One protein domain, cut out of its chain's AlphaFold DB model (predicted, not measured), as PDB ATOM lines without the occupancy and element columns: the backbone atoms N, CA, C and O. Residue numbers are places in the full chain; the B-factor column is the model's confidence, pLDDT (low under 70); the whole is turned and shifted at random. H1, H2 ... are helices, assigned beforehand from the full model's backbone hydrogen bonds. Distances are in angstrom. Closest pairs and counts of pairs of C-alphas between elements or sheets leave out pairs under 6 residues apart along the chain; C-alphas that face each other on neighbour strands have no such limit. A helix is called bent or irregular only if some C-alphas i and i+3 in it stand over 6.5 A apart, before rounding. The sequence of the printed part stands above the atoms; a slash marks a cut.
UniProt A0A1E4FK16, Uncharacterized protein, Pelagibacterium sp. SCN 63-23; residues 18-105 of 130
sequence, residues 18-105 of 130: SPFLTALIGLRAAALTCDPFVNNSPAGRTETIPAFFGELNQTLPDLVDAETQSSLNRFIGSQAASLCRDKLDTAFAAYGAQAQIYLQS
ATOM      1  N   SER A  18     395.651 210.725 473.400       93.12
ATOM      2  CA  SER A  18     395.997 211.894 474.226       93.12
ATOM      3  C   SER A  18     394.928 212.995 474.238       93.12
ATOM      4  O   SER A  18     394.616 213.499 475.325       93.12
ATOM      5  N   PRO A  19     394.290 213.355 473.102       95.88
ATOM      6  CA  PRO A  19     393.228 214.362 473.100       95.88
ATOM      7  C   PRO A  19     392.014 213.949 473.939       95.88
ATOM      8  O   PRO A  19     391.435 214.771 474.649       95.88
ATOM      9  N   PHE A  20     391.645 212.667 473.897       95.69
ATOM     10  CA  PHE A  20     390.514 212.135 474.653       95.69
ATOM     11  C   PHE A  20     390.796 212.125 476.160       95.69
ATOM     12  O   PHE A  20     389.986 212.619 476.944       95.69
ATOM     13  N   LEU A  21     391.971 211.636 476.566       94.25
ATOM     14  CA  LEU A  21     392.373 211.612 477.976       94.25
ATOM     15  C   LEU A  21     392.470 213.029 478.559       94.25
ATOM     16  O   LEU A  21     391.980 213.280 479.659       94.25
ATOM     17  N   THR A  22     393.014 213.975 477.791       94.12
ATOM     18  CA  THR A  22     393.073 215.395 478.177       94.12
ATOM     19  C   THR A  22     391.674 215.977 478.382       94.12
ATOM     20  O   THR A  22     391.432 216.684 479.360       94.12
ATOM     21  N   ALA A  23     390.724 215.647 477.502       96.06
ATOM     22  CA  ALA A  23     389.342 216.095 477.637       96.06
ATOM     23  C   ALA A  23     388.660 215.524 478.890       96.06
ATOM     24  O   ALA A  23     387.944 216.256 479.573       96.06
ATOM     25  N   LEU A  24     388.901 214.254 479.238       95.50
ATOM     26  CA  LEU A  24     388.369 213.651 480.467       95.50
ATOM     27  C   LEU A  24     388.926 214.315 481.731       95.50
ATOM     28  O   LEU A  24     388.165 214.590 482.662       95.50
ATOM     29  N   ILE A  25     390.229 214.608 481.751       94.69
ATOM     30  CA  ILE A  25     390.878 215.343 482.844       94.69
ATOM     31  C   ILE A  25     390.238 216.726 482.988       94.69
ATOM     32  O   ILE A  25     389.776 217.077 484.073       94.69
ATOM     33  N   GLY A  26     390.137 217.485 481.892       94.00
ATOM     34  CA  GLY A  26     389.531 218.819 481.898       94.00
ATOM     35  C   GLY A  26     388.061 218.809 482.329       94.00
ATOM     36  O   GLY A  26     387.639 219.647 483.125       94.00
ATOM     37  N   LEU A  27     387.284 217.825 481.868       95.69
ATOM     38  CA  LEU A  27     385.886 217.656 482.263       95.69
ATOM     39  C   LEU A  27     385.753 217.387 483.765       95.69
ATOM     40  O   LEU A  27     384.935 218.019 484.434       95.69
ATOM     41  N   ARG A  28     386.558 216.467 484.308       95.50
ATOM     42  CA  ARG A  28     386.531 216.148 485.740       95.50
ATOM     43  C   ARG A  28     386.999 217.333 486.588       95.50
ATOM     44  O   ARG A  28     386.409 217.577 487.638       95.50
ATOM     45  N   ALA A  29     387.989 218.087 486.117       95.06
ATOM     46  CA  ALA A  29     388.470 219.301 486.769       95.06
ATOM     47  C   ALA A  29     387.377 220.361 486.893       95.06
ATOM     48  O   ALA A  29     387.086 220.843 487.990       95.06
ATOM     49  N   ALA A  30     386.706 220.663 485.781       95.19
ATOM     50  CA  ALA A  30     385.588 221.596 485.770       95.19
ATOM     51  C   ALA A  30     384.447 221.114 486.680       95.19
ATOM     52  O   ALA A  30     383.887 221.900 487.443       95.19
ATOM     53  N   ALA A  31     384.130 219.815 486.646       95.69
ATOM     54  CA  ALA A  31     383.090 219.234 487.482       95.69
ATOM     55  C   ALA A  31     383.378 219.399 488.982       95.69
ATOM     56  O   ALA A  31     382.508 219.869 489.708       95.69
ATOM     57  N   LEU A  32     384.589 219.067 489.437       95.38
ATOM     58  CA  LEU A  32     384.985 219.207 490.844       95.38
ATOM     59  C   LEU A  32     385.082 220.674 491.280       95.38
ATOM     60  O   LEU A  32     384.645 221.026 492.372       95.38
ATOM     61  N   THR A  33     385.609 221.537 490.412       95.06
ATOM     62  CA  THR A  33     385.717 222.979 490.672       95.06
ATOM     63  C   THR A  33     384.339 223.601 490.903       95.06
ATOM     64  O   THR A  33     384.161 224.368 491.849       95.06
ATOM     65  N   CYS A  34     383.353 223.238 490.082       94.31
ATOM     66  CA  CYS A  34     382.008 223.812 490.128       94.31
ATOM     67  C   CYS A  34     381.056 223.123 491.118       94.31
ATOM     68  O   CYS A  34     380.007 223.695 491.417       94.31
ATOM     69  N   ASP A  35     381.379 221.920 491.607       95.50
ATOM     70  CA  ASP A  35     380.472 221.081 492.405       95.50
ATOM     71  C   ASP A  35     379.822 221.793 493.605       95.50
ATOM     72  O   ASP A  35     378.605 221.681 493.757       95.50
ATOM     73  N   PRO A  36     380.552 222.606 494.400       94.50
ATOM     74  CA  PRO A  36     379.963 223.291 495.552       94.50
ATOM     75  C   PRO A  36     378.931 224.371 495.194       94.50
ATOM     76  O   PRO A  36     378.189 224.823 496.064       94.50
ATOM     77  N   PHE A  37     378.902 224.828 493.938       93.69
ATOM     78  CA  PHE A  37     378.179 226.035 493.524       93.69
ATOM     79  C   PHE A  37     376.946 225.760 492.670       93.69
ATOM     80  O   PHE A  37     376.167 226.677 492.402       93.69
ATOM     81  N   VAL A  38     376.760 224.523 492.209       92.31
ATOM     82  CA  VAL A  38     375.664 224.165 491.305       92.31
ATOM     83  C   VAL A  38     374.921 222.927 491.793       92.31
ATOM     84  O   VAL A  38     375.471 222.035 492.429       92.31
ATOM     85  N   ASN A  39     373.634 222.856 491.462       89.44
ATOM     86  CA  ASN A  39     372.791 221.734 491.859       89.44
ATOM     87  C   ASN A  39     373.084 220.461 491.047       89.44
ATOM     88  O   ASN A  39     373.568 220.513 489.915       89.44
ATOM     89  N   ASN A  40     372.667 219.314 491.593       91.00
ATOM     90  CA  ASN A  40     372.766 217.984 490.974       91.00
ATOM     91  C   ASN A  40     374.197 217.450 490.774       91.00
ATOM     92  O   ASN A  40     374.398 216.655 489.854       91.00
ATOM     93  N   SER A  41     375.150 217.904 491.598       91.94
ATOM     94  CA  SER A  41     376.547 217.449 491.695       91.94
ATOM     95  C   SER A  41     377.201 217.058 490.355       91.94
ATOM     96  O   SER A  41     377.185 215.888 489.950       91.94
ATOM     97  N   PRO A  42     377.804 218.015 489.627       94.12
ATOM     98  CA  PRO A  42     378.671 217.718 488.489       94.12
ATOM     99  C   PRO A  42     379.761 216.687 488.807       94.12
ATOM    100  O   PRO A  42     380.103 215.878 487.938       94.12
ATOM    101  N   ALA A  43     380.284 216.670 490.038       94.44
ATOM    102  CA  ALA A  43     381.226 215.648 490.474       94.44
ATOM    103  C   ALA A  43     380.587 214.252 490.438       94.44
ATOM    104  O   ALA A  43     381.189 213.330 489.893       94.44
ATOM    105  N   GLY A  44     379.352 214.079 490.907       94.94
ATOM    106  CA  GLY A  44     378.635 212.806 490.762       94.94
ATOM    107  C   GLY A  44     378.483 212.384 489.295       94.94
ATOM    108  O   GLY A  44     378.727 211.239 488.933       94.94
ATOM    109  N   ARG A  45     378.196 213.329 488.391       94.88
ATOM    110  CA  ARG A  45     378.029 213.045 486.946       94.88
ATOM    111  C   ARG A  45     379.301 212.574 486.239       94.88
ATOM    112  O   ARG A  45     379.219 212.057 485.130       94.88
ATOM    113  N   THR A  46     380.463 212.790 486.846       95.75
ATOM    114  CA  THR A  46     381.778 212.462 486.275       95.75
ATOM    115  C   THR A  46     382.534 211.429 487.116       95.75
ATOM    116  O   THR A  46     383.743 211.264 486.957       95.75
ATOM    117  N   GLU A  47     381.847 210.729 488.025       94.88
ATOM    118  CA  GLU A  47     382.450 209.799 488.994       94.88
ATOM    119  C   GLU A  47     383.075 208.544 488.370       94.88
ATOM    120  O   GLU A  47     383.921 207.904 488.989       94.88
ATOM    121  N   THR A  48     382.707 208.213 487.132       96.19
ATOM    122  CA  THR A  48     383.257 207.068 486.394       96.19
ATOM    123  C   THR A  48     384.632 207.351 485.786       96.19
ATOM    124  O   THR A  48     385.360 206.415 485.462       96.19
ATOM    125  N   ILE A  49     385.030 208.624 485.660       95.50
ATOM    126  CA  ILE A  49     386.311 209.015 485.051       95.50
ATOM    127  C   ILE A  49     387.513 208.481 485.853       95.50
ATOM    128  O   ILE A  49     388.388 207.869 485.242       95.50
ATOM    129  N   PRO A  50     387.583 208.624 487.193       94.19
ATOM    130  CA  PRO A  50     388.649 208.004 487.983       94.19
ATOM    131  C   PRO A  50     388.785 206.490 487.769       94.19
ATOM    132  O   PRO A  50     389.903 205.994 487.660       94.19
ATOM    133  N   ALA A  51     387.665 205.762 487.672       94.44
ATOM    134  CA  ALA A  51     387.681 204.319 487.439       94.44
ATOM    135  C   ALA A  51     388.272 203.976 486.064       94.44
ATOM    136  O   ALA A  51     389.138 203.111 485.974       94.44
ATOM    137  N   PHE A  52     387.889 204.722 485.022       96.25
ATOM    138  CA  PHE A  52     388.451 204.574 483.679       96.25
ATOM    139  C   PHE A  52     389.977 204.775 483.653       96.25
ATOM    140  O   PHE A  52     390.697 203.985 483.050       96.25
ATOM    141  N   PHE A  53     390.506 205.784 484.353       95.06
ATOM    142  CA  PHE A  53     391.962 205.961 484.464       95.06
ATOM    143  C   PHE A  53     392.632 204.837 485.267       95.06
ATOM    144  O   PHE A  53     393.730 204.407 484.913       95.06
ATOM    145  N   GLY A  54     391.952 204.309 486.290       95.25
ATOM    146  CA  GLY A  54     392.391 203.122 487.023       95.25
ATOM    147  C   GLY A  54     392.523 201.883 486.130       95.25
ATOM    148  O   GLY A  54     393.530 201.183 486.211       95.25
ATOM    149  N   GLU A  55     391.570 201.650 485.222       96.56
ATOM    150  CA  GLU A  55     391.632 200.568 484.223       96.56
ATOM    151  C   GLU A  55     392.828 200.721 483.267       96.56
ATOM    152  O   GLU A  55     393.407 199.728 482.823       96.56
ATOM    153  N   LEU A  56     393.254 201.959 483.003       95.31
ATOM    154  CA  LEU A  56     394.443 202.273 482.207       95.31
ATOM    155  C   LEU A  56     395.759 202.220 483.006       95.31
ATOM    156  O   LEU A  56     396.817 202.503 482.444       95.31
ATOM    157  N   ASN A  57     395.726 201.866 484.297       95.69
ATOM    158  CA  ASN A  57     396.860 201.975 485.229       95.69
ATOM    159  C   ASN A  57     397.466 203.391 485.283       95.69
ATOM    160  O   ASN A  57     398.672 203.564 485.469       95.69
ATOM    161  N   GLN A  58     396.632 204.414 485.111       91.69
ATOM    162  CA  GLN A  58     397.022 205.818 485.181       91.69
ATOM    163  C   GLN A  58     396.448 206.471 486.438       91.69
ATOM    164  O   GLN A  58     395.360 206.139 486.903       91.69
ATOM    165  N   THR A  59     397.187 207.431 486.993       85.75
ATOM    166  CA  THR A  59     396.711 208.232 488.128       85.75
ATOM    167  C   THR A  59     396.098 209.525 487.608       85.75
ATOM    168  O   THR A  59     396.722 210.227 486.812       85.75
ATOM    169  N   LEU A  60     394.890 209.851 488.068       86.50
ATOM    170  CA  LEU A  60     394.285 211.155 487.817       86.50
ATOM    171  C   LEU A  60     394.986 212.199 488.713       86.50
ATOM    172  O   LEU A  60     395.080 211.956 489.919       86.50
ATOM    173  N   PRO A  61     395.490 213.328 488.179       78.31
ATOM    174  CA  PRO A  61     396.044 214.391 489.018       78.31
ATOM    175  C   PRO A  61     394.953 215.017 489.896       78.31
ATOM    176  O   PRO A  61     393.772 214.755 489.690       78.31
ATOM    177  N   ASP A  62     395.329 215.837 490.879       74.75
ATOM    178  CA  ASP A  62     394.348 216.651 491.603       74.75
ATOM    179  C   ASP A  62     393.831 217.762 490.678       74.75
ATOM    180  O   ASP A  62     394.615 218.402 489.973       74.75
ATOM    181  N   LEU A  63     392.510 217.936 490.612       81.62
ATOM    182  CA  LEU A  63     391.855 218.647 489.507       81.62
ATOM    183  C   LEU A  63     391.054 219.879 489.933       81.62
ATOM    184  O   LEU A  63     390.345 220.460 489.112       81.62
ATOM    185  N   VAL A  64     391.108 220.262 491.206       86.75
ATOM    186  CA  VAL A  64     390.366 221.432 491.680       86.75
ATOM    187  C   VAL A  64     391.126 222.710 491.340       86.75
ATOM    188  O   VAL A  64     392.245 222.922 491.804       86.75
ATOM    189  N   ASP A  65     390.492 223.602 490.581       90.81
ATOM    190  CA  ASP A  65     390.989 224.959 490.369       90.81
ATOM    191  C   ASP A  65     390.611 225.846 491.568       90.81
ATOM    192  O   ASP A  65     389.511 226.405 491.659       90.81
ATOM    193  N   ALA A  66     391.542 225.954 492.517       90.62
ATOM    194  CA  ALA A  66     391.360 226.722 493.744       90.62
ATOM    195  C   ALA A  66     391.176 228.233 493.497       90.62
ATOM    196  O   ALA A  66     390.466 228.895 494.259       90.62
ATOM    197  N   GLU A  67     391.783 228.789 492.445       92.12
ATOM    198  CA  GLU A  67     391.639 230.208 492.103       92.12
ATOM    199  C   GLU A  67     390.224 230.492 491.591       92.12
ATOM    200  O   GLU A  67     389.564 231.434 492.052       92.12
ATOM    201  N   THR A  68     389.715 229.627 490.713       92.38
ATOM    202  CA  THR A  68     388.332 229.698 490.236       92.38
ATOM    203  C   THR A  68     387.341 229.505 491.384       92.38
ATOM    204  O   THR A  68     386.409 230.300 491.513       92.38
ATOM    205  N   GLN A  69     387.543 228.528 492.277       92.75
ATOM    206  CA  GLN A  69     386.664 228.360 493.446       92.75
ATOM    207  C   GLN A  69     386.668 229.580 494.373       92.75
ATOM    208  O   GLN A  69     385.613 230.002 494.853       92.75
ATOM    209  N   SER A  70     387.838 230.165 494.628       91.56
ATOM    210  CA  SER A  70     387.964 231.390 495.426       91.56
ATOM    211  C   SER A  70     387.197 232.549 494.784       91.56
ATOM    212  O   SER A  70     386.426 233.246 495.448       91.56
ATOM    213  N   SER A  71     387.331 232.706 493.467       92.38
ATOM    214  CA  SER A  71     386.625 233.730 492.694       92.38
ATOM    215  C   SER A  71     385.107 233.531 492.710       92.38
ATOM    216  O   SER A  71     384.368 234.492 492.932       92.38
ATOM    217  N   LEU A  72     384.627 232.292 492.556       93.44
ATOM    218  CA  LEU A  72     383.203 231.951 492.632       93.44
ATOM    219  C   LEU A  72     382.621 232.225 494.021       93.44
ATOM    220  O   LEU A  72     381.558 232.835 494.125       93.44
ATOM    221  N   ASN A  73     383.334 231.852 495.085       91.38
ATOM    222  CA  ASN A  73     382.929 232.155 496.459       91.38
ATOM    223  C   ASN A  73     382.777 233.661 496.690       91.38
ATOM    224  O   ASN A  73     381.765 234.105 497.229       91.38
ATOM    225  N   ARG A  74     383.759 234.456 496.246       90.38
ATOM    226  CA  ARG A  74     383.697 235.923 496.338       90.38
ATOM    227  C   ARG A  74     382.505 236.473 495.569       90.38
ATOM    228  O   ARG A  74     381.738 237.257 496.117       90.38
ATOM    229  N   PHE A  75     382.312 236.028 494.331       90.25
ATOM    230  CA  PHE A  75     381.196 236.471 493.503       90.25
ATOM    231  C   PHE A  75     379.841 236.159 494.154       90.25
ATOM    232  O   PHE A  75     379.024 237.058 494.352       90.25
ATOM    233  N   ILE A  76     379.613 234.910 494.560       90.38
ATOM    234  CA  ILE A  76     378.363 234.493 495.212       90.38
ATOM    235  C   ILE A  76     378.155 235.266 496.517       90.38
ATOM    236  O   ILE A  76     377.052 235.758 496.762       90.38
ATOM    237  N   GLY A  77     379.216 235.445 497.310       88.75
ATOM    238  CA  GLY A  77     379.203 236.262 498.521       88.75
ATOM    239  C   GLY A  77     378.747 237.698 498.256       88.75
ATOM    240  O   GLY A  77     377.829 238.175 498.920       88.75
ATOM    241  N   SER A  78     379.298 238.360 497.232       87.62
ATOM    242  CA  SER A  78     378.895 239.730 496.874       87.62
ATOM    243  C   SER A  78     377.447 239.840 496.410       87.62
ATOM    244  O   SER A  78     376.751 240.798 496.755       87.62
ATOM    245  N   GLN A  79     376.965 238.845 495.660       90.56
ATOM    246  CA  GLN A  79     375.584 238.815 495.184       90.56
ATOM    247  C   GLN A  79     374.613 238.625 496.353       90.56
ATOM    248  O   GLN A  79     373.602 239.325 496.446       90.56
ATOM    249  N   ALA A  80     374.936 237.710 497.273       90.06
ATOM    250  CA  ALA A  80     374.155 237.487 498.481       90.06
ATOM    251  C   ALA A  80     374.119 238.744 499.358       90.06
ATOM    252  O   ALA A  80     373.047 239.157 499.799       90.06
ATOM    253  N   ALA A  81     375.267 239.392 499.557       87.44
ATOM    254  CA  ALA A  81     375.348 240.586 500.379       87.44
ATOM    255  C   ALA A  81     374.562 241.766 499.793       87.44
ATOM    256  O   ALA A  81     373.815 242.421 500.522       87.44
ATOM    257  N   SER A  82     374.644 241.982 498.476       86.31
ATOM    258  CA  SER A  82     373.851 243.008 497.784       86.31
ATOM    259  C   SER A  82     372.348 242.774 497.962       86.31
ATOM    260  O   SER A  82     371.618 243.684 498.351       86.31
ATOM    261  N   LEU A  83     371.888 241.531 497.782       90.06
ATOM    262  CA  LEU A  83     370.486 241.165 498.002       90.06
ATOM    263  C   LEU A  83     370.048 241.382 499.460       90.06
ATOM    264  O   LEU A  83     368.930 241.838 499.718       90.06
ATOM    265  N   CYS A  84     370.903 241.034 500.421       88.75
ATOM    266  CA  CYS A  84     370.630 241.226 501.842       88.75
ATOM    267  C   CYS A  84     370.523 242.707 502.205       88.75
ATOM    268  O   CYS A  84     369.581 243.073 502.909       88.75
ATOM    269  N   ARG A  85     371.425 243.553 501.696       87.62
ATOM    270  CA  ARG A  85     371.369 245.008 501.887       87.62
ATOM    271  C   ARG A  85     370.027 245.569 501.424       87.62
ATOM    272  O   ARG A  85     369.339 246.208 502.213       87.62
ATOM    273  N   ASP A  86     369.610 245.256 500.201       89.44
ATOM    274  CA  ASP A  86     368.367 245.796 499.637       89.44
ATOM    275  C   ASP A  86     367.130 245.352 500.446       89.44
ATOM    276  O   ASP A  86     366.202 246.132 500.706       89.44
ATOM    277  N   LYS A  87     367.126 244.093 500.910       92.50
ATOM    278  CA  LYS A  87     366.084 243.563 501.802       92.50
ATOM    279  C   LYS A  87     366.064 244.275 503.152       92.50
ATOM    280  O   LYS A  87     364.981 244.603 503.643       92.50
ATOM    281  N   LEU A  88     367.229 244.504 503.752       90.31
ATOM    282  CA  LEU A  88     367.355 245.190 505.035       90.31
ATOM    283  C   LEU A  88     366.919 246.650 504.919       90.31
ATOM    284  O   LEU A  88     366.111 247.098 505.726       90.31
ATOM    285  N   ASP A  89     367.345 247.371 503.886       89.88
ATOM    286  CA  ASP A  89     366.951 248.768 503.683       89.88
ATOM    287  C   ASP A  89     365.434 248.919 503.550       89.88
ATOM    288  O   ASP A  89     364.833 249.785 504.203       89.88
ATOM    289  N   THR A  90     364.807 248.014 502.792       94.12
ATOM    290  CA  THR A  90     363.347 247.923 502.666       94.12
ATOM    291  C   THR A  90     362.685 247.665 504.023       94.12
ATOM    292  O   THR A  90     361.743 248.368 504.399       94.12
ATOM    293  N   ALA A  91     363.188 246.698 504.797       94.69
ATOM    294  CA  ALA A  91     362.648 246.369 506.117       94.69
ATOM    295  C   ALA A  91     362.788 247.534 507.112       94.69
ATOM    296  O   ALA A  91     361.849 247.831 507.851       94.69
ATOM    297  N   PHE A  92     363.916 248.245 507.098       94.06
ATOM    298  CA  PHE A  92     364.132 249.424 507.938       94.06
ATOM    299  C   PHE A  92     363.197 250.575 507.579       94.06
ATOM    300  O   PHE A  92     362.708 251.264 508.471       94.06
ATOM    301  N   ALA A  93     362.943 250.796 506.286       92.75
ATOM    302  CA  ALA A  93     361.998 251.820 505.853       92.75
ATOM    303  C   ALA A  93     360.578 251.499 506.348       92.75
ATOM    304  O   ALA A  93     359.904 252.366 506.904       92.75
ATOM    305  N   ALA A  94     360.159 250.236 506.220       95.94
ATOM    306  CA  ALA A  94     358.874 249.769 506.727       95.94
ATOM    307  C   ALA A  94     358.771 249.906 508.256       95.94
ATOM    308  O   ALA A  94     357.770 250.425 508.754       95.94
ATOM    309  N   TYR A  95     359.815 249.511 508.995       95.75
ATOM    310  CA  TYR A  95     359.882 249.695 510.445       95.75
ATOM    311  C   TYR A  95     359.742 251.165 510.833       95.75
ATOM    312  O   TYR A  95     358.897 251.496 511.658       95.75
ATOM    313  N   GLY A  96     360.523 252.052 510.209       93.31
ATOM    314  CA  GLY A  96     360.478 253.485 510.490       93.31
ATOM    315  C   GLY A  96     359.077 254.067 510.304       93.31
ATOM    316  O   GLY A  96     358.596 254.789 511.174       93.31
ATOM    317  N   ALA A  97     358.385 253.696 509.222       95.25
ATOM    318  CA  ALA A  97     357.008 254.127 508.981       95.25
ATOM    319  C   ALA A  97     356.032 253.616 510.057       95.25
ATOM    320  O   ALA A  97     355.224 254.384 510.580       95.25
ATOM    321  N   GLN A  98     356.123 252.336 510.428       97.44
ATOM    322  CA  GLN A  98     355.242 251.739 511.437       97.44
ATOM    323  C   GLN A  98     355.534 252.243 512.852       97.44
ATOM    324  O   GLN A  98     354.601 252.457 513.618       97.44
ATOM    325  N   ALA A  99     356.795 252.506 513.193       96.06
ATOM    326  CA  ALA A  99     357.174 253.079 514.481       96.06
ATOM    327  C   ALA A  99     356.544 254.467 514.687       96.06
ATOM    328  O   ALA A  99     356.082 254.771 515.783       96.06
ATOM    329  N   GLN A 100     356.447 255.286 513.634       94.88
ATOM    330  CA  GLN A 100     355.764 256.585 513.713       94.88
ATOM    331  C   GLN A 100     354.256 256.438 513.932       94.88
ATOM    332  O   GLN A 100     353.686 257.137 514.767       94.88
ATOM    333  N   ILE A 101     353.609 255.505 513.227       96.75
ATOM    334  CA  ILE A 101     352.182 255.208 513.426       96.75
ATOM    335  C   ILE A 101     351.941 254.704 514.852       96.75
ATOM    336  O   ILE A 101     351.013 255.151 515.526       96.75
ATOM    337  N   TYR A 102     352.801 253.807 515.331       97.06
ATOM    338  CA  TYR A 102     352.755 253.263 516.681       97.06
ATOM    339  C   TYR A 102     352.837 254.370 517.734       97.06
ATOM    340  O   TYR A 102     351.979 254.444 518.604       97.06
ATOM    341  N   LEU A 103     353.792 255.293 517.617       95.94
ATOM    342  CA  LEU A 103     353.926 256.420 518.547       95.94
ATOM    343  C   LEU A 103     352.670 257.299 518.628       95.94
ATOM    344  O   LEU A 103     352.363 257.823 519.694       95.94
ATOM    345  N   GLN A 104     351.938 257.448 517.524       96.12
ATOM    346  CA  GLN A 104     350.731 258.280 517.458       96.12
ATOM    347  C   GLN A 104     349.466 257.571 517.958       96.12
ATOM    348  O   GLN A 104     348.476 258.235 518.256       96.12
ATOM    349  N   SER A 105     349.474 256.238 518.010       96.69
ATOM    350  CA  SER A 105     348.271 255.429 518.244       96.69
ATOM    351  C   SER A 105     348.373 254.468 519.426       96.69
ATOM    352  O   SER A 105     347.356 253.898 519.824       96.69
TER     353      SER A 105
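AT A GLANCE: This is residues 18 to 105 of the 130 residues of an uncharacterized protein of Pelagibacterium sp. SCN 63-23 (UniProt A0A1E4FK16). One long, unbent helix, H4, reaches far out of a small helical head, like a handle: residues 77 to 105 of H4 stick out with nothing beside them. In the head, H1 is the longest helix, the short H2 and H3 fold back along it, and the first turns of H4, residues 66 to 72, pack on residues 33 to 37 of H1. The printed part has 88 residues with four named helices in the order H1, H2, H3, H4 and no named strand, and its class is all helix. The whole is extended, with a radius of gyration of the C-alphas of 23.4 A, and spans 79 by 22 by 16 A, a rod whose length is made largely by the free arm of H4.

HOW THE PARTS SIT: H1, residues 18 to 37, touches H2, residues 42 to 45, with residues 28 to 35 alone; their closest C-alphas, those of Ala 31 and Pro 42, are 4.8 A apart. H3, residues 48 to 55, is close to H1 but not clearly touching it, the closest C-alphas being those of Leu 24 and Ile 49 at 6.8 A. H1 and H3 run opposite ways at a steep tilt of 40 degrees. H2 and H3 meet only through their link. H4, residues 66 to 105, touches H1 with residues 66 to 72 alone; the closest C-alphas are those of Thr 33 and Gln 69, 6.1 A apart. These two run the same way at a shallow tilt of 20 degrees, and their centres are 36.1 A apart. H4 is apart from H2 and from H3. In H3 and H4 every O i to N i+4 pair is within hydrogen-bond range, in H1 14 of 16 are, and H2 is too short for such a pair.

IN THESE COORDINATES: H1 begins at C-alpha 18, (395.997, 211.894, 474.226), and measures 29.8 A to C-alpha 37. It is irregular: C-alphas 33 and 36 are 7.6 A apart, and its line is a rough one. H2 has four residues, and H3 measures 10.8 A from C-alpha 48 to C-alpha 55. H4, 40 residues, begins at C-alpha 66, (391.360, 226.722, 493.744), and ends 57.3 A away at C-alpha 105, (348.271, 255.429, 518.244).

THE WHOLE: The two C-alphas farthest apart are those of Asn 57 and Gln 104, 79.6 A. Without residues 77 to 105, which stand free, the body has 59 residues and spans 38 by 22 by 16 A. The links H1 to H2 and H2 to H3 are tight, and the link H3 to H4, with 10 residues, is short. The printed part has no cut. Its mean pLDDT is 92.7, and no printed residue is under 70.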